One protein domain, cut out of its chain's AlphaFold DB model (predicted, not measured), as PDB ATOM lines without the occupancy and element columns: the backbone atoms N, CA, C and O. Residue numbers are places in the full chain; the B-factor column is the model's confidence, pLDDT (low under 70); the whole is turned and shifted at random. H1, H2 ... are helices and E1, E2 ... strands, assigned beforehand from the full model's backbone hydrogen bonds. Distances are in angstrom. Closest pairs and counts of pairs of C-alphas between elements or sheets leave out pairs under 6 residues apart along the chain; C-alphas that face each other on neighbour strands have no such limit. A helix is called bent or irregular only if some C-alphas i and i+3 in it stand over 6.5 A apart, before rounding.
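Overview. This is residues 36 to 160 of the 161 residues of an uncharacterized protein of Acinetobacter sp. ANC 3832 (UniProt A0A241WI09). A strongly twisted sheet of five strands, bent over at its E1 edge toward the short helix H4, has helices on both of its faces. These make three layers: H1, H2 and H3 on one face of the sheet and H4 on the other, with a long link, residues 139 to 151, leading from H3 to H4. The printed part has 125 residues with four named helices and five named strands, in the order H1, E1, E2, E3, E4, E5, H2, H3, H4; the class is mixed, helices and strands. The sheet runs E1, E2, E3, E4, E5, fully antiparallel, as a meander, each strand the antiparallel neighbour of the one before. The whole is compact, with a radius of gyration of the C-alphas of 14.1 A, and rounded, with spans of 39 by 31 by 30 A.

Arrangement. The first printed residues, 36 to 37, pair antiparallel with residues 74 to 75 of E2, which holds residues 69 to 75. H1, residues 41 to 46, is on the sheet at a height over the sheet of 7.6 A. It lies over E3, residues 80 to 88, but only just, with 3 of its C-alphas falling on that strand; the closest C-alphas of the two, those of Phe 45 and Arg 86, are 6.5 A apart. E1, residues 61 to 63, is an edge strand and forms a hairpin with E2, with N 62 and O 70 at 2.9 A. The pairing of E2 is staggered: it pairs with E1 over residues 69 to 71 and with E3 over residues 71 to 75. In the hairpin of E2 and E3, N 71 and O 84 are 2.8 A apart. E3 forms a hairpin with E4, residues 96 to 104, where N 85 and O 99 are 2.7 A apart. E4 forms a hairpin with the other edge strand, E5, residues 109 to 115, where N 98 and O 115 are 2.8 A apart. H2, residues 118 to 127, is on the same face as H1, at a height over the sheet of 9.2 A, and on the local plane its line stands at 10 degrees to E3, along the strands. H1 and H2 touch, with the closest C-alphas, those of Pro 41 and Glu 118, 5.7 A apart; they run opposite ways at a shallow tilt of 28 degrees. H3, residues 130 to 138, lies over E4 and E5 and runs slantwise to the strands, at 41 degrees to E4 on the local plane; its closest C-alphas to E5 are those of Ile 136 and Thr 109, 6.1 A apart. H4, residues 152 to 158, is on the sheet too; its closest C-alphas to E1 are those of Leu 154 and Phe 63, 5.6 A apart. H4 is apart from H1, H2 and H3. In H1, H2, H3 and H4 every O i to N i+4 pair is within hydrogen-bond range.

Along the chain. H1 begins at C-alpha 41, (193.758, 147.842, 95.917), and E1 follows after residues 47 to 60. From first to last C-alpha, E2 measures 17.7 A, E3 and E4 26.1 A each, and E5 19.9 A. E3 begins at C-alpha 80, (179.611, 143.369, 104.643). H2 measures 14.0 A and H3 12.0 A. H4 ends at C-alpha 158, (177.330, 150.125, 97.962).

Size, cuts and confidence. The two C-alphas farthest apart, those of Gly 94 and Gln 143, are 40.0 A apart. The printed part has no cut. The links from H1 to E1, 14 residues, and from H3 to H4, 13 residues, are long. The mean pLDDT of the printed part is 73.7, and residues 45 to 67 and 128 to 144 are under 70.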
ATOM      1  N   ASP A  36     185.516 138.178  99.762       88.06
ATOM      2  CA  ASP A  36     185.736 137.983  98.340       88.06
ATOM      3  C   ASP A  36     186.200 139.321  97.756       88.06
ATOM      4  O   ASP A  36     185.444 140.296  97.703       88.06
ATOM      5  N   ILE A  37     187.476 139.390  97.375       86.81
ATOM      6  CA  ILE A  37     188.069 140.584  96.763       86.81
ATOM      7  C   ILE A  37     187.588 140.659  95.313       86.81
ATOM      8  O   ILE A  37     187.882 139.764  94.521       86.81
ATOM      9  N   ILE A  38     186.863 141.725  94.980       85.06
ATOM     10  CA  ILE A  38     186.318 141.966  93.636       85.06
ATOM     11  C   ILE A  38     187.176 142.946  92.829       85.06
ATOM     12  O   ILE A  38     187.235 142.844  91.608       85.06
ATOM     13  N   MET A  39     187.904 143.833  93.512       81.69
ATOM     14  CA  MET A  39     188.876 144.742  92.912       81.69
ATOM     15  C   MET A  39     190.112 144.798  93.807       81.69
ATOM     16  O   MET A  39     190.005 144.939  95.026       81.69
ATOM     17  N   SER A  40     191.299 144.656  93.216       79.88
ATOM     18  CA  SER A  40     192.533 144.764  93.989       79.88
ATOM     19  C   SER A  40     192.793 146.220  94.380       79.88
ATOM     20  O   SER A  40     192.495 147.132  93.603       79.88
ATOM     21  N   PRO A  41     193.401 146.479  95.548       73.69
ATOM     22  CA  PRO A  41     193.758 147.842  95.917       73.69
ATOM     23  C   PRO A  41     194.680 148.521  94.888       73.69
ATOM     24  O   PRO A  41     194.456 149.680  94.546       73.69
ATOM     25  N   THR A  42     195.637 147.794  94.288       74.69
ATOM     26  CA  THR A  42     196.447 148.305  93.163       74.69
ATOM     27  C   THR A  42     195.595 148.913  92.045       74.69
ATOM     28  O   THR A  42     195.956 149.966  91.518       74.69
ATOM     29  N   GLN A  43     194.468 148.294  91.671       75.06
ATOM     30  CA  GLN A  43     193.604 148.818  90.604       75.06
ATOM     31  C   GLN A  43     193.014 150.187  90.973       75.06
ATOM     32  O   GLN A  43     192.905 151.060  90.113       75.06
ATOM     33  N   VAL A  44     192.734 150.422  92.256       73.38
ATOM     34  CA  VAL A  44     192.281 151.725  92.768       73.38
ATOM     35  C   VAL A  44     193.369 152.793  92.597       73.38
ATOM     36  O   VAL A  44     193.069 153.925  92.222       73.38
ATOM     37  N   PHE A  45     194.649 152.448  92.799       69.06
ATOM     38  CA  PHE A  45     195.768 153.370  92.557       69.06
ATOM     39  C   PHE A  45     196.093 153.584  91.074       69.06
ATOM     40  O   PHE A  45     196.491 154.689  90.702       69.06
ATOM     41  N   GLN A  46     195.941 152.560  90.231       64.38
ATOM     42  CA  GLN A  46     196.277 152.620  88.804       64.38
ATOM     43  C   GLN A  46     195.284 153.447  87.978       64.38
ATOM     44  O   GLN A  46     195.639 153.933  86.904       64.38
ATOM     45  N   ASN A  47     194.083 153.704  88.501       59.81
ATOM     46  CA  ASN A  47     193.055 154.522  87.852       59.81
ATOM     47  C   ASN A  47     193.301 156.055  87.956       59.81
ATOM     48  O   ASN A  47     192.361 156.844  87.954       59.81
ATOM     49  N   ASN A  48     194.575 156.474  88.028       45.66
ATOM     50  CA  ASN A  48     195.157 157.809  87.785       45.66
ATOM     51  C   ASN A  48     194.214 159.034  87.716       45.66
ATOM     52  O   ASN A  48     194.116 159.683  86.677       45.66
ATOM     53  N   GLY A  49     193.630 159.450  88.844       39.84
ATOM     54  CA  GLY A  49     193.337 160.870  89.110       39.84
ATOM     55  C   GLY A  49     192.410 161.605  88.131       39.84
ATOM     56  O   GLY A  49     192.376 162.834  88.132       39.84
ATOM     57  N   ILE A  50     191.636 160.899  87.316       40.41
ATOM     58  CA  ILE A  50     190.419 161.464  86.743       40.41
ATOM     59  C   ILE A  50     189.434 161.390  87.902       40.41
ATOM     60  O   ILE A  50     189.290 160.305  88.455       40.41
ATOM     61  N   ALA A  51     188.805 162.498  88.315       43.69
ATOM     62  CA  ALA A  51     187.571 162.419  89.102       43.69
ATOM     63  C   ALA A  51     186.717 161.370  88.398       43.69
ATOM     64  O   ALA A  51     186.340 161.619  87.250       43.69
ATOM     65  N   LEU A  52     186.635 160.160  88.965       42.16
ATOM     66  CA  LEU A  52     186.352 158.965  88.184       42.16
ATOM     67  C   LEU A  52     184.920 159.138  87.712       42.16
ATOM     68  O   LEU A  52     183.977 158.872  88.448       42.16
ATOM     69  N   LYS A  53     184.746 159.650  86.486       37.44
ATOM     70  CA  LYS A  53     183.474 159.535  85.791       37.44
ATOM     71  C   LYS A  53     183.134 158.060  85.922       37.44
ATOM     72  O   LYS A  53     184.048 157.267  85.666       37.44
ATOM     73  N   PRO A  54     181.912 157.712  86.363       42.50
ATOM     74  CA  PRO A  54     181.547 156.318  86.545       42.50
ATOM     75  C   PRO A  54     182.000 155.604  85.284       42.50
ATOM     76  O   PRO A  54     181.619 156.025  84.186       42.50
ATOM     77  N   ILE A  55     182.951 154.674  85.432       43.62
ATOM     78  CA  ILE A  55     183.471 153.934  84.292       43.62
ATOM     79  C   ILE A  55     182.238 153.208  83.784       43.62
ATOM     80  O   ILE A  55     181.745 152.300  84.453       43.62
ATOM     81  N   GLN A  56     181.668 153.712  82.685       36.75
ATOM     82  CA  GLN A  56     180.523 153.090  82.045       36.75
ATOM     83  C   GLN A  56     180.939 151.638  81.843       36.75
ATOM     84  O   GLN A  56     181.980 151.394  81.238       36.75
ATOM     85  N   ASP A  57     180.190 150.724  82.455       42.69
ATOM     86  CA  ASP A  57     180.374 149.270  82.419       42.69
ATOM     87  C   ASP A  57     181.133 148.617  83.596       42.69
ATOM     88  O   ASP A  57     181.304 147.398  83.582       42.69
ATOM     89  N   GLN A  58     181.519 149.350  84.654       45.47
ATOM     90  CA  GLN A  58     181.934 148.738  85.932       45.47
ATOM     91  C   GLN A  58     181.029 149.179  87.087       45.47
ATOM     92  O   GLN A  58     181.161 150.275  87.627       45.47
ATOM     93  N   ASP A  59     180.137 148.273  87.487       51.78
ATOM     94  CA  ASP A  59     179.180 148.352  88.606       51.78
ATOM     95  C   ASP A  59     179.818 148.541  90.009       51.78
ATOM     96  O   ASP A  59     179.136 148.387  91.024       51.78
ATOM     97  N   ASP A  60     181.115 148.841  90.084       58.69
ATOM     98  CA  ASP A  60     181.922 148.769  91.304       58.69
ATOM     99  C   ASP A  60     182.318 150.145  91.857       58.69
ATOM    100  O   ASP A  60     183.007 150.216  92.871       58.69
ATOM    101  N   PHE A  61     181.895 151.243  91.226       61.66
ATOM    102  CA  PHE A  61     182.146 152.600  91.719       61.66
ATOM    103  C   PHE A  61     180.880 153.243  92.272       61.66
ATOM    104  O   PHE A  61     179.797 153.144  91.698       61.66
ATOM    105  N   VAL A  62     181.045 153.938  93.387       61.94
ATOM    106  CA  VAL A  62     179.976 154.551  94.169       61.94
ATOM    107  C   VAL A  62     180.419 155.949  94.604       61.94
ATOM    108  O   VAL A  62     181.596 156.181  94.883       61.94
ATOM    109  N   PHE A  63     179.487 156.898  94.617       62.25
ATOM    110  CA  PHE A  63     179.758 158.298  94.954       62.25
ATOM    111  C   PHE A  63     179.198 158.629  96.338       62.25
ATOM    112  O   PHE A  63     178.129 158.135  96.693       62.25
ATOM    113  N   ASN A  64     179.895 159.470  97.109       66.56
ATOM    114  CA  ASN A  64     179.305 160.121  98.285       66.56
ATOM    115  C   ASN A  64     178.683 161.483  97.911       66.56
ATOM    116  O   ASN A  64     178.822 161.953  96.778       66.56
ATOM    117  N   HIS A  65     178.030 162.142  98.873       62.03
ATOM    118  CA  HIS A  65     177.414 163.458  98.656       62.03
ATOM    119  C   HIS A  65     178.437 164.571  98.333       62.03
ATOM    120  O   HIS A  65     178.057 165.638  97.850       62.03
ATOM    121  N   GLU A  66     179.731 164.351  98.592       68.88
ATOM    122  CA  GLU A  66     180.836 165.271  98.266       68.88
ATOM    123  C   GLU A  66     181.431 165.013  96.870       68.88
ATOM    124  O   GLU A  66     182.374 165.687  96.458       68.88
ATOM    125  N   ASN A  67     180.846 164.087  96.098       67.56
ATOM    126  CA  ASN A  67     181.337 163.605  94.802       67.56
ATOM    127  C   ASN A  67     182.707 162.911  94.859       67.56
ATOM    128  O   ASN A  67     183.404 162.814  93.844       67.56
ATOM    129  N   GLU A  68     183.095 162.386  96.017       73.69
ATOM    130  CA  GLU A  68     184.239 161.492  96.106       73.69
ATOM    131  C   GLU A  68     183.898 160.145  95.468       73.69
ATOM    132  O   GLU A  68     182.806 159.598  95.636       73.69
ATOM    133  N   SER A  69     184.850 159.613  94.704       76.69
ATOM    134  CA  SER A  69     184.697 158.351  93.986       76.69
ATOM    135  C   SER A  69     185.289 157.211  94.807       76.69
ATOM    136  O   SER A  69     186.509 157.081  94.909       76.69
ATOM    137  N   TYR A  70     184.427 156.366  95.357       81.88
ATOM    138  CA  TYR A  70     184.819 155.161  96.076       81.88
ATOM    139  C   TYR A  70     184.668 153.937  95.173       81.88
ATOM    140  O   TYR A  70     183.726 153.830  94.392       81.88
ATOM    141  N   ALA A  71     185.593 152.994  95.297       83.44
ATOM    142  CA  ALA A  71     185.536 151.683  94.677       83.44
ATOM    143  C   ALA A  71     185.094 150.644  95.706       83.44
ATOM    144  O   ALA A  71     185.663 150.562  96.796       83.44
ATOM    145  N   VAL A  72     184.130 149.802  95.355       86.50
ATOM    146  CA  VAL A  72     183.832 148.585  96.098       86.50
ATOM    147  C   VAL A  72     184.938 147.575  95.796       86.50
ATOM    148  O   VAL A  72     185.052 147.080  94.679       86.50
ATOM    149  N   VAL A  73     185.773 147.265  96.786       86.75
ATOM    150  CA  VAL A  73     186.936 146.376  96.600       86.75
ATOM    151  C   VAL A  73     186.708 144.963  97.088       86.75
ATOM    152  O   VAL A  73     187.367 144.035  96.618       86.75
ATOM    153  N   ALA A  74     185.764 144.763  98.006       88.44
ATOM    154  CA  ALA A  74     185.485 143.434  98.517       88.44
ATOM    155  C   ALA A  74     184.070 143.295  99.080       88.44
ATOM    156  O   ALA A  74     183.485 144.258  99.580       88.44
ATOM    157  N   LYS A  75     183.540 142.072  99.042       88.62
ATOM    158  CA  LYS A  75     182.244 141.706  99.629       88.62
ATOM    159  C   LYS A  75     182.400 140.477 100.509       88.62
ATOM    160  O   LYS A  75     183.257 139.640 100.262       88.62
ATOM    161  N   ARG A  76     181.583 140.353 101.548       86.69
ATOM    162  CA  ARG A  76     181.589 139.205 102.458       86.69
ATOM    163  C   ARG A  76     180.198 138.598 102.544       86.69
ATOM    164  O   ARG A  76     179.197 139.308 102.502       86.69
ATOM    165  N   ALA A  77     180.137 137.280 102.725       85.25
ATOM    166  CA  ALA A  77     178.886 136.516 102.754       85.25
ATOM    167  C   ALA A  77     177.872 136.978 103.824       85.25
ATOM    168  O   ALA A  77     176.674 136.721 103.702       85.25
ATOM    169  N   ASP A  78     178.319 137.670 104.875       80.69
ATOM    170  CA  ASP A  78     177.428 138.221 105.900       80.69
ATOM    171  C   ASP A  78     176.682 139.493 105.450       80.69
ATOM    172  O   ASP A  78     175.733 139.904 106.124       80.69
ATOM    173  N   GLY A  79     177.023 140.049 104.284       83.94
ATOM    174  CA  GLY A  79     176.490 141.308 103.761       83.94
ATOM    175  C   GLY A  79     177.376 142.513 104.072       83.94
ATOM    176  O   GLY A  79     176.901 143.642 103.987       83.94
ATOM    177  N   THR A  80     178.634 142.289 104.469       87.19
ATOM    178  CA  THR A  80     179.611 143.369 104.643       87.19
ATOM    179  C   THR A  80     180.280 143.710 103.313       87.19
ATOM    180  O   THR A  80     180.715 142.816 102.586       87.19
ATOM    181  N   VAL A  81     180.395 144.998 103.010       88.75
ATOM    182  CA  VAL A  81     181.001 145.548 101.792       88.75
ATOM    183  C   VAL A  81     182.145 146.478 102.185       88.75
ATOM    184  O   VAL A  81     182.002 147.265 103.115       88.75
ATOM    185  N   ALA A  82     183.282 146.385 101.498       89.25
ATOM    186  CA  ALA A  82     184.428 147.269 101.695       89.25
ATOM    187  C   ALA A  82     184.534 148.259 100.532       89.25
ATOM    188  O   ALA A  82     184.628 147.845  99.373       89.25
ATOM    189  N   THR A  83     184.548 149.551 100.849       88.19
ATOM    190  CA  THR A  83     184.675 150.650  99.882       88.19
ATOM    191  C   THR A  83     185.950 151.432 100.136       88.19
ATOM    192  O   THR A  83     186.223 151.765 101.282       88.19
ATOM    193  N   VAL A  84     186.730 151.748  99.106       87.50
ATOM    194  CA  VAL A  84     187.972 152.521  99.246       87.50
ATOM    195  C   VAL A  84     188.064 153.637  98.221       87.50
ATOM    196  O   VAL A  84     187.650 153.497  97.076       87.50
ATOM    197  N   VAL A  85     188.694 154.724  98.621       84.06
ATOM    198  CA  VAL A  85     189.120 155.832  97.783       84.06
ATOM    199  C   VAL A  85     190.615 156.054  97.992       84.06
ATOM    200  O   VAL A  85     191.175 155.785  99.059       84.06
ATOM    201  N   ARG A  86     191.274 156.540  96.947       81.12
ATOM    202  CA  ARG A  86     192.666 156.979  96.977       81.12
ATOM    203  C   ARG A  86     192.725 158.436  97.423       81.12
ATOM    204  O   ARG A  86     192.247 159.298  96.694       81.12
ATOM    205  N   GLN A  87     193.387 158.713  98.541       79.81
ATOM    206  CA  GLN A  87     193.534 160.070  99.075       79.81
ATOM    207  C   GLN A  87     195.008 160.498  99.111       79.81
ATOM    208  O   GLN A  87     195.878 159.673  99.419       79.81
ATOM    209  N   PRO A  88     195.336 161.753  98.752       78.69
ATOM    210  CA  PRO A  88     196.678 162.292  98.942       78.69
ATOM    211  C   PRO A  88     196.981 162.452 100.436       78.69
ATOM    212  O   PRO A  88     196.113 162.828 101.215       78.69
ATOM    213  N   SER A  89     198.220 162.177 100.845       76.12
ATOM    214  CA  SER A  89     198.644 162.380 102.233       76.12
ATOM    215  C   SER A  89     199.111 163.813 102.470       76.12
ATOM    216  O   SER A  89     200.132 164.231 101.921       76.12
ATOM    217  N   ASP A  90     198.428 164.524 103.367       78.75
ATOM    218  CA  ASP A  90     198.864 165.847 103.834       78.75
ATOM    219  C   ASP A  90     200.125 165.769 104.708       78.75
ATOM    220  O   ASP A  90     200.950 166.681 104.718       78.75
ATOM    221  N   MET A  91     200.303 164.656 105.428       79.88
ATOM    222  CA  MET A  91     201.462 164.434 106.302       79.88
ATOM    223  C   MET A  91     202.705 163.982 105.531       79.88
ATOM    224  O   MET A  91     203.827 164.251 105.954       79.88
ATOM    225  N   ASN A  92     202.516 163.292 104.402       81.06
ATOM    226  CA  ASN A  92     203.594 162.765 103.573       81.06
ATOM    227  C   ASN A  92     203.410 163.201 102.107       81.06
ATOM    228  O   ASN A  92     202.897 162.420 101.298       81.06
ATOM    229  N   PRO A  93     203.856 164.416 101.733       81.50
ATOM    230  CA  PRO A  93     203.675 164.939 100.384       81.50
ATOM    231  C   PRO A  93     204.188 163.986  99.299       81.50
ATOM    232  O   PRO A  93     205.291 163.443  99.387       81.50
ATOM    233  N   GLY A  94     203.377 163.784  98.261       77.44
ATOM    234  CA  GLY A  94     203.675 162.860  97.163       77.44
ATOM    235  C   GLY A  94     203.323 161.396  97.444       77.44
ATOM    236  O   GLY A  94     203.424 160.576  96.532       77.44
ATOM    237  N   LYS A  95     202.872 161.062  98.661       80.44
ATOM    238  CA  LYS A  95     202.293 159.754  98.979       80.44
ATOM    239  C   LYS A  95     200.770 159.787  98.934       80.44
ATOM    240  O   LYS A  95     200.141 160.832  99.093       80.44
ATOM    241  N   TYR A  96     200.201 158.604  98.745       79.94
ATOM    242  CA  TYR A  96     198.768 158.358  98.786       79.94
ATOM    243  C   TYR A  96     198.483 157.252  99.789       79.94
ATOM    244  O   TYR A  96     199.339 156.400 100.019       79.94
ATOM    245  N   PHE A  97     197.283 157.269 100.347       84.56
ATOM    246  CA  PHE A  97     196.773 156.219 101.215       84.56
ATOM    247  C   PHE A  97     195.376 155.802 100.751       84.56
ATOM    248  O   PHE A  97     194.716 156.507  99.979       84.56
ATOM    249  N   TYR A  98     194.942 154.631 101.201       85.75
ATOM    250  CA  TYR A  98     193.573 154.168 101.038       85.75
ATOM    251  C   TYR A  98     192.741 154.655 102.209       85.75
ATOM    252  O   TYR A  98     193.116 154.443 103.360       85.75
ATOM    253  N   MET A  99     191.596 155.253 101.919       87.06
ATOM    254  CA  MET A  99     190.587 155.601 102.912       87.06
ATOM    255  C   MET A  99     189.264 154.965 102.524       87.06
ATOM    256  O   MET A  99     189.004 154.788 101.341       87.06
ATOM    257  N   GLY A 100     188.398 154.656 103.477       86.94
ATOM    258  CA  GLY A 100     187.011 154.338 103.161       86.94
ATOM    259  C   GLY A 100     186.291 153.650 104.291       86.94
ATOM    260  O   GLY A 100     186.556 153.968 105.445       86.94
ATOM    261  N   TYR A 101     185.376 152.740 103.962       87.31
ATOM    262  CA  TYR A 101     184.443 152.185 104.939       87.31
ATOM    263  C   TYR A 101     184.186 150.696 104.735       87.31
ATOM    264  O   TYR A 101     184.049 150.220 103.602       87.31
ATOM    265  N   PHE A 102     184.030 149.978 105.845       87.12
ATOM    266  CA  PHE A 102     183.311 148.709 105.885       87.12
ATOM    267  C   PHE A 102     181.844 148.975 106.212       87.12
ATOM    268  O   PHE A 102     181.535 149.373 107.329       87.12
ATOM    269  N   PHE A 103     180.941 148.703 105.276       86.69
ATOM    270  CA  PHE A 103     179.501 148.785 105.500       86.69
ATOM    271  C   PHE A 103     178.925 147.415 105.786       86.69
ATOM    272  O   PHE A 103     179.125 146.496 104.997       86.69
ATOM    273  N   ASN A 104     178.141 147.272 106.851       86.56
ATOM    274  CA  ASN A 104     177.250 146.125 106.974       86.56
ATOM    275  C   ASN A 104     175.868 146.478 106.425       86.56
ATOM    276  O   ASN A 104     175.081 147.196 107.049       86.56
ATOM    277  N   CYS A 105     175.547 145.927 105.258       84.31
ATOM    278  CA  CYS A 105     174.330 146.266 104.530       84.31
ATOM    279  C   CYS A 105     173.040 145.794 105.216       84.31
ATOM    280  O   CYS A 105     171.955 146.263 104.891       84.31
ATOM    281  N   LYS A 106     173.131 144.885 106.193       81.25
ATOM    282  CA  LYS A 106     171.970 144.437 106.977       81.25
ATOM    283  C   LYS A 106     171.779 145.264 108.241       81.25
ATOM    284  O   LYS A 106     170.647 145.480 108.660       81.25
ATOM    285  N   GLN A 107     172.879 145.694 108.853       78.06
ATOM    286  CA  GLN A 107     172.871 146.382 110.143       78.06
ATOM    287  C   GLN A 107     172.895 147.909 110.021       78.06
ATOM    288  O   GLN A 107     172.621 148.577 111.010       78.06
ATOM    289  N   LYS A 108     173.131 148.453 108.816       80.69
ATOM    290  CA  LYS A 108     173.238 149.905 108.558       80.69
ATOM    291  C   LYS A 108     174.319 150.574 109.409       80.69
ATOM    292  O   LYS A 108     174.137 151.678 109.901       80.69
ATOM    293  N   THR A 109     175.433 149.873 109.573       78.06
ATOM    294  CA  THR A 109     176.602 150.340 110.318       78.06
ATOM    295  C   THR A 109     177.772 150.519 109.364       78.06
ATOM    296  O   THR A 109     177.923 149.737 108.415       78.06
ATOM    297  N   ASP A 110     178.637 151.478 109.665       82.75
ATOM    298  CA  ASP A 110     179.895 151.693 108.968       82.75
ATOM    299  C   ASP A 110     181.082 151.691 109.934       82.75
ATOM    300  O   ASP A 110     180.957 152.011 111.114       82.75
ATOM    301  N   ILE A 111     182.245 151.278 109.435       81.94
ATOM    302  CA  ILE A 111     183.518 151.428 110.139       81.94
ATOM    303  C   ILE A 111     184.499 152.105 109.189       81.94
ATOM    304  O   ILE A 111     184.799 151.515 108.145       81.94
ATOM    305  N   PRO A 112     185.034 153.289 109.532       85.31
ATOM    306  CA  PRO A 112     186.046 153.940 108.720       85.31
ATOM    307  C   PRO A 112     187.356 153.147 108.735       85.31
ATOM    308  O   PRO A 112     187.738 152.543 109.739       85.31
ATOM    309  N   MET A 113     188.077 153.184 107.622       85.00
ATOM    310  CA  MET A 113     189.382 152.555 107.461       85.00
ATOM    311  C   MET A 113     190.368 153.483 106.760       85.00
ATOM    312  O   MET A 113     189.998 154.252 105.873       85.00
ATOM    313  N   ILE A 114     191.633 153.387 107.173       86.19
ATOM    314  CA  ILE A 114     192.770 154.117 106.615       86.19
ATOM    315  C   ILE A 114     193.938 153.133 106.542       86.19
ATOM    316  O   ILE A 114     194.285 152.536 107.558       86.19
ATOM    317  N   PHE A 115     194.536 152.973 105.363       86.56
ATOM    318  CA  PHE A 115     195.692 152.101 105.146       86.56
ATOM    319  C   PHE A 115     196.741 152.803 104.293       86.56
ATOM    320  O   PHE A 115     196.436 153.313 103.213       86.56
ATOM    321  N   GLU A 116     197.987 152.811 104.759       81.62
ATOM    322  CA  GLU A 116     199.091 153.449 104.034       81.62
ATOM    323  C   GLU A 116     199.661 152.556 102.924       81.62
ATOM    324  O   GLU A 116     200.298 153.056 101.997       81.62
ATOM    325  N   ASP A 117     199.419 151.244 103.000       80.06
ATOM    326  CA  ASP A 117     199.944 150.248 102.068       80.06
ATOM    327  C   ASP A 117     198.836 149.327 101.529       80.06
ATOM    328  O   ASP A 117     197.912 148.918 102.236       80.06
ATOM    329  N   GLU A 118     198.958 148.943 100.258       82.44
ATOM    330  CA  GLU A 118     198.094 147.948  99.622       82.44
ATOM    331  C   GLU A 118     198.169 146.611 100.345       82.44
ATOM    332  O   GLU A 118     197.155 145.916 100.474       82.44
ATOM    333  N   LYS A 119     199.379 146.209 100.746       85.12
ATOM    334  CA  LYS A 119     199.572 144.901 101.357       85.12
ATOM    335  C   LYS A 119     198.791 144.813 102.664       85.12
ATOM    336  O   LYS A 119     198.157 143.795 102.914       85.12
ATOM    337  N   GLU A 120     198.790 145.889 103.445       86.50
ATOM    338  CA  GLU A 120     198.028 145.994 104.687       86.50
ATOM    339  C   GLU A 120     196.523 145.846 104.434       86.50
ATOM    340  O   GLU A 120     195.885 144.971 105.023       86.50
ATOM    341  N   LEU A 121     195.972 146.610 103.485       85.44
ATOM    342  CA  LEU A 121     194.566 146.492 103.095       85.44
ATOM    343  C   LEU A 121     194.237 145.070 102.606       85.44
ATOM    344  O   LEU A 121     193.260 144.464 103.043       85.44
ATOM    345  N   THR A 122     195.075 144.494 101.747       86.56
ATOM    346  CA  THR A 122     194.887 143.136 101.217       86.56
ATOM    347  C   THR A 122     194.904 142.081 102.323       86.56
ATOM    348  O   THR A 122     194.075 141.168 102.322       86.56
ATOM    349  N   ASP A 123     195.836 142.189 103.269       86.19
ATOM    350  CA  ASP A 123     195.956 141.263 104.392       86.19
ATOM    351  C   ASP A 123     194.746 141.378 105.329       86.19
ATOM    352  O   ASP A 123     194.227 140.355 105.785       86.19
ATOM    353  N   ILE A 124     194.229 142.587 105.562       84.94
ATOM    354  CA  ILE A 124     192.996 142.805 106.330       84.94
ATOM    355  C   ILE A 124     191.779 142.198 105.626       84.94
ATOM    356  O   ILE A 124     191.013 141.469 106.258       84.94
ATOM    357  N   LEU A 125     191.617 142.423 104.320       85.56
ATOM    358  CA  LEU A 125     190.503 141.855 103.552       85.56
ATOM    359  C   LEU A 125     190.535 140.315 103.553       85.56
ATOM    360  O   LEU A 125     189.495 139.665 103.681       85.56
ATOM    361  N   LYS A 126     191.730 139.717 103.483       83.31
ATOM    362  CA  LYS A 126     191.907 138.256 103.533       83.31
ATOM    363  C   LYS A 126     191.729 137.670 104.932       83.31
ATOM    364  O   LYS A 126     191.197 136.570 105.059       83.31
ATOM    365  N   SER A 127     192.195 138.369 105.966       76.62
ATOM    366  CA  SER A 127     192.137 137.889 107.353       76.62
ATOM    367  C   SER A 127     190.788 138.141 108.024       76.62
ATOM    368  O   SER A 127     190.468 137.438 108.981       76.62
ATOM    369  N   ALA A 128     190.004 139.100 107.511       66.50
ATOM    370  CA  ALA A 128     188.661 139.461 107.965       66.50
ATOM    371  C   ALA A 128     188.526 139.433 109.501       66.50
ATOM    372  O   ALA A 128     187.675 138.700 110.023       66.50
ATOM    373  N   PRO A 129     189.383 140.162 110.248       62.81
ATOM    374  CA  PRO A 129     189.524 139.918 111.669       62.81
ATOM    375  C   PRO A 129     188.191 140.155 112.378       62.81
ATOM    376  O   PRO A 129     187.451 141.104 112.104       62.81
ATOM    377  N   SER A 130     187.881 139.244 113.298       58.28
ATOM    378  CA  SER A 130     186.629 139.200 114.056       58.28
ATOM    379  C   SER A 130     186.336 140.486 114.833       58.28
ATOM    380  O   SER A 130     185.186 140.724 115.194       58.28
ATOM    381  N   THR A 131     187.348 141.331 115.047       58.66
ATOM    382  CA  THR A 131     187.244 142.662 115.650       58.66
ATOM    383  C   THR A 131     186.350 143.608 114.851       58.66
ATOM    384  O   THR A 131     185.506 144.264 115.458       58.66
ATOM    385  N   PHE A 132     186.437 143.621 113.515       63.03
ATOM    386  CA  PHE A 132     185.543 144.441 112.682       63.03
ATOM    387  C   PHE A 132     184.103 143.957 112.784       63.03
ATOM    388  O   PHE A 132     183.178 144.747 112.922       63.03
ATOM    389  N   THR A 133     183.899 142.641 112.783       60.47
ATOM    390  CA  THR A 133     182.556 142.067 112.889       60.47
ATOM    391  C   THR A 133     181.946 142.274 114.270       60.47
ATOM    392  O   THR A 133     180.737 142.441 114.377       60.47
ATOM    393  N   ALA A 134     182.757 142.268 115.330       60.03
ATOM    394  CA  ALA A 134     182.291 142.581 116.675       60.03
ATOM    395  C   ALA A 134     181.852 144.047 116.782       60.03
ATOM    396  O   ALA A 134     180.789 144.299 117.334       60.03
ATOM    397  N   GLN A 135     182.616 144.983 116.208       63.31
ATOM    398  CA  GLN A 135     182.260 146.407 116.170       63.31
ATOM    399  C   GLN A 135     181.007 146.662 115.318       63.31
ATOM    400  O   GLN A 135     180.088 147.315 115.795       63.31
ATOM    401  N   ILE A 136     180.914 146.042 114.135       61.00
ATOM    402  CA  ILE A 136     179.718 146.061 113.275       61.00
ATOM    403  C   ILE A 136     178.481 145.570 114.045       61.00
ATOM    404  O   ILE A 136     177.451 146.227 114.042       61.00
ATOM    405  N   LYS A 137     178.588 144.433 114.751       58.94
ATOM    406  CA  LYS A 137     177.459 143.820 115.476       58.94
ATOM    407  C   LYS A 137     177.095 144.517 116.786       58.94
ATOM    408  O   LYS A 137     175.971 144.336 117.255       58.94
ATOM    409  N   GLN A 138     178.038 145.205 117.425       56.56
ATOM    410  CA  GLN A 138     177.806 145.884 118.703       56.56
ATOM    411  C   GLN A 138     177.193 147.269 118.534       56.56
ATOM    412  O   GLN A 138     176.565 147.749 119.479       56.56
ATOM    413  N   ASP A 139     177.335 147.889 117.365       52.19
ATOM    414  CA  ASP A 139     176.783 149.212 117.138       52.19
ATOM    415  C   ASP A 139     175.305 149.118 116.731       52.19
ATOM    416  O   ASP A 139     174.938 148.608 115.676       52.19
ATOM    417  N   GLN A 140     174.413 149.590 117.604       49.97
ATOM    418  CA  GLN A 140     172.971 149.680 117.337       49.97
ATOM    419  C   GLN A 140     172.632 150.892 116.442       49.97
ATOM    420  O   GLN A 140     171.532 151.442 116.527       49.97
ATOM    421  N   SER A 141     173.561 151.338 115.593       51.34
ATOM    422  CA  SER A 141     173.482 152.609 114.860       51.34
ATOM    423  C   SER A 141     172.504 152.615 113.677       51.34
ATOM    424  O   SER A 141     172.364 153.630 113.000       51.34
ATOM    425  N   ALA A 142     171.673 151.579 113.528       53.44
ATOM    426  CA  ALA A 142     170.507 151.615 112.644       53.44
ATOM    427  C   ALA A 142     169.531 152.777 112.947       53.44
ATOM    428  O   ALA A 142     168.689 153.083 112.104       53.44
ATOM    429  N   GLN A 143     169.605 153.403 114.131       53.06
ATOM    430  CA  GLN A 143     168.658 154.443 114.551       53.06
ATOM    431  C   GLN A 143     168.883 155.826 113.920       53.06
ATOM    432  O   GLN A 143     167.931 156.597 113.903       53.06
ATOM    433  N   ASN A 144     170.064 156.121 113.360       61.31
ATOM    434  CA  ASN A 144     170.379 157.456 112.816       61.31
ATOM    435  C   ASN A 144     170.894 157.431 111.366       61.31
ATOM    436  O   ASN A 144     171.502 158.397 110.920       61.31
ATOM    437  N   PHE A 145     170.680 156.333 110.632       73.75
ATOM    438  CA  PHE A 145     171.021 156.278 109.211       73.75
ATOM    439  C   PHE A 145     169.997 157.066 108.379       73.75
ATOM    440  O   PHE A 145     168.948 156.526 108.013       73.75
ATOM    441  N   ASP A 146     170.307 158.334 108.109       77.50
ATOM    442  CA  ASP A 146     169.523 159.264 107.291       77.50
ATOM    443  C   ASP A 146     170.405 160.061 106.310       77.50
ATOM    444  O   ASP A 146     171.626 159.897 106.271       77.50
ATOM    445  N   ASP A 147     169.774 160.904 105.492       77.88
ATOM    446  CA  ASP A 147     170.399 161.692 104.425       77.88
ATOM    447  C   ASP A 147     171.341 162.801 104.922       77.88
ATOM    448  O   ASP A 147     172.068 163.391 104.122       77.88
ATOM    449  N   SER A 148     171.379 163.069 106.230       77.75
ATOM    450  CA  SER A 148     172.344 163.989 106.831       77.75
ATOM    451  C   SER A 148     173.712 163.345 107.076       77.75
ATOM    452  O   SER A 148     174.697 164.056 107.297       77.75
ATOM    453  N   MET A 149     173.807 162.010 107.034       74.06
ATOM    454  CA  MET A 149     175.074 161.308 107.213       74.06
ATOM    455  C   MET A 149     175.964 161.431 105.981       74.06
ATOM    456  O   MET A 149     175.552 161.127 104.861       74.06
ATOM    457  N   GLY A 150     177.246 161.731 106.204       73.06
ATOM    458  CA  GLY A 150     178.169 161.934 105.090       73.06
ATOM    459  C   GLY A 150     178.421 160.699 104.209       73.06
ATOM    460  O   GLY A 150     178.823 160.777 103.049       73.06
ATOM    461  N   VAL A 151     178.116 159.524 104.755       80.19
ATOM    462  CA  VAL A 151     178.258 158.223 104.096       80.19
ATOM    463  C   VAL A 151     176.933 157.662 103.580       80.19
ATOM    464  O   VAL A 151     176.920 156.549 103.061       80.19
ATOM    465  N   HIS A 152     175.819 158.394 103.717       83.12
ATOM    466  CA  HIS A 152     174.477 157.905 103.390       83.12
ATOM    467  C   HIS A 152     174.366 157.407 101.945       83.12
ATOM    468  O   HIS A 152     174.043 156.242 101.703       83.12
ATOM    469  N   ASP A 153     174.691 158.267 100.983       81.31
ATOM    470  CA  ASP A 153     174.572 157.943  99.558       81.31
ATOM    471  C   ASP A 153     175.543 156.830  99.165       81.31
ATOM    472  O   ASP A 153     175.185 155.897  98.441       81.31
ATOM    473  N   LEU A 154     176.750 156.876  99.734       83.06
ATOM    474  CA  LEU A 154     177.764 155.854  99.545       83.06
ATOM    475  C   LEU A 154     177.265 154.485 100.029       83.06
ATOM    476  O   LEU A 154     177.401 153.497  99.307       83.06
ATOM    477  N   TYR A 155     176.645 154.416 101.207       86.50
ATOM    478  CA  TYR A 155     176.028 153.198 101.727       86.50
ATOM    479  C   TYR A 155     174.892 152.721 100.820       86.50
ATOM    480  O   TYR A 155     174.877 151.549 100.441       86.50
ATOM    481  N   LEU A 156     173.957 153.606 100.443       84.69
ATOM    482  CA  LEU A 156     172.817 153.239  99.598       84.69
ATOM    483  C   LEU A 156     173.272 152.624  98.278       84.69
ATOM    484  O   LEU A 156     172.695 151.632  97.849       84.69
ATOM    485  N   LEU A 157     174.312 153.175  97.657       81.69
ATOM    486  CA  LEU A 157     174.856 152.655  96.406       81.69
ATOM    487  C   LEU A 157     175.673 151.371  96.614       81.69
ATOM    488  O   LEU A 157     175.545 150.426  95.841       81.69
ATOM    489  N   SER A 158     176.472 151.291  97.681       83.69
ATOM    490  CA  SER A 158     177.330 150.125  97.962       83.69
ATOM    491  C   SER A 158     176.541 148.887  98.384       83.69
ATOM    492  O   SER A 158     176.966 147.758  98.135       83.69
ATOM    493  N   CYS A 159     175.402 149.103  99.040       84.00
ATOM    494  CA  CYS A 159     174.519 148.062  99.551       84.00
ATOM    495  C   CYS A 159     173.353 147.730  98.612       84.00
ATOM    496  O   CYS A 159     172.568 146.828  98.910       84.00
ATOM    497  N   GLN A 160     173.239 148.415  97.470       74.06
ATOM    498  CA  GLN A 160     172.358 148.000  96.383       74.06
ATOM    499  C   GLN A 160     172.952 146.762  95.700       74.06
ATOM    500  O   GLN A 160     173.748 146.896  94.774       74.06
TER     501      GLN A 160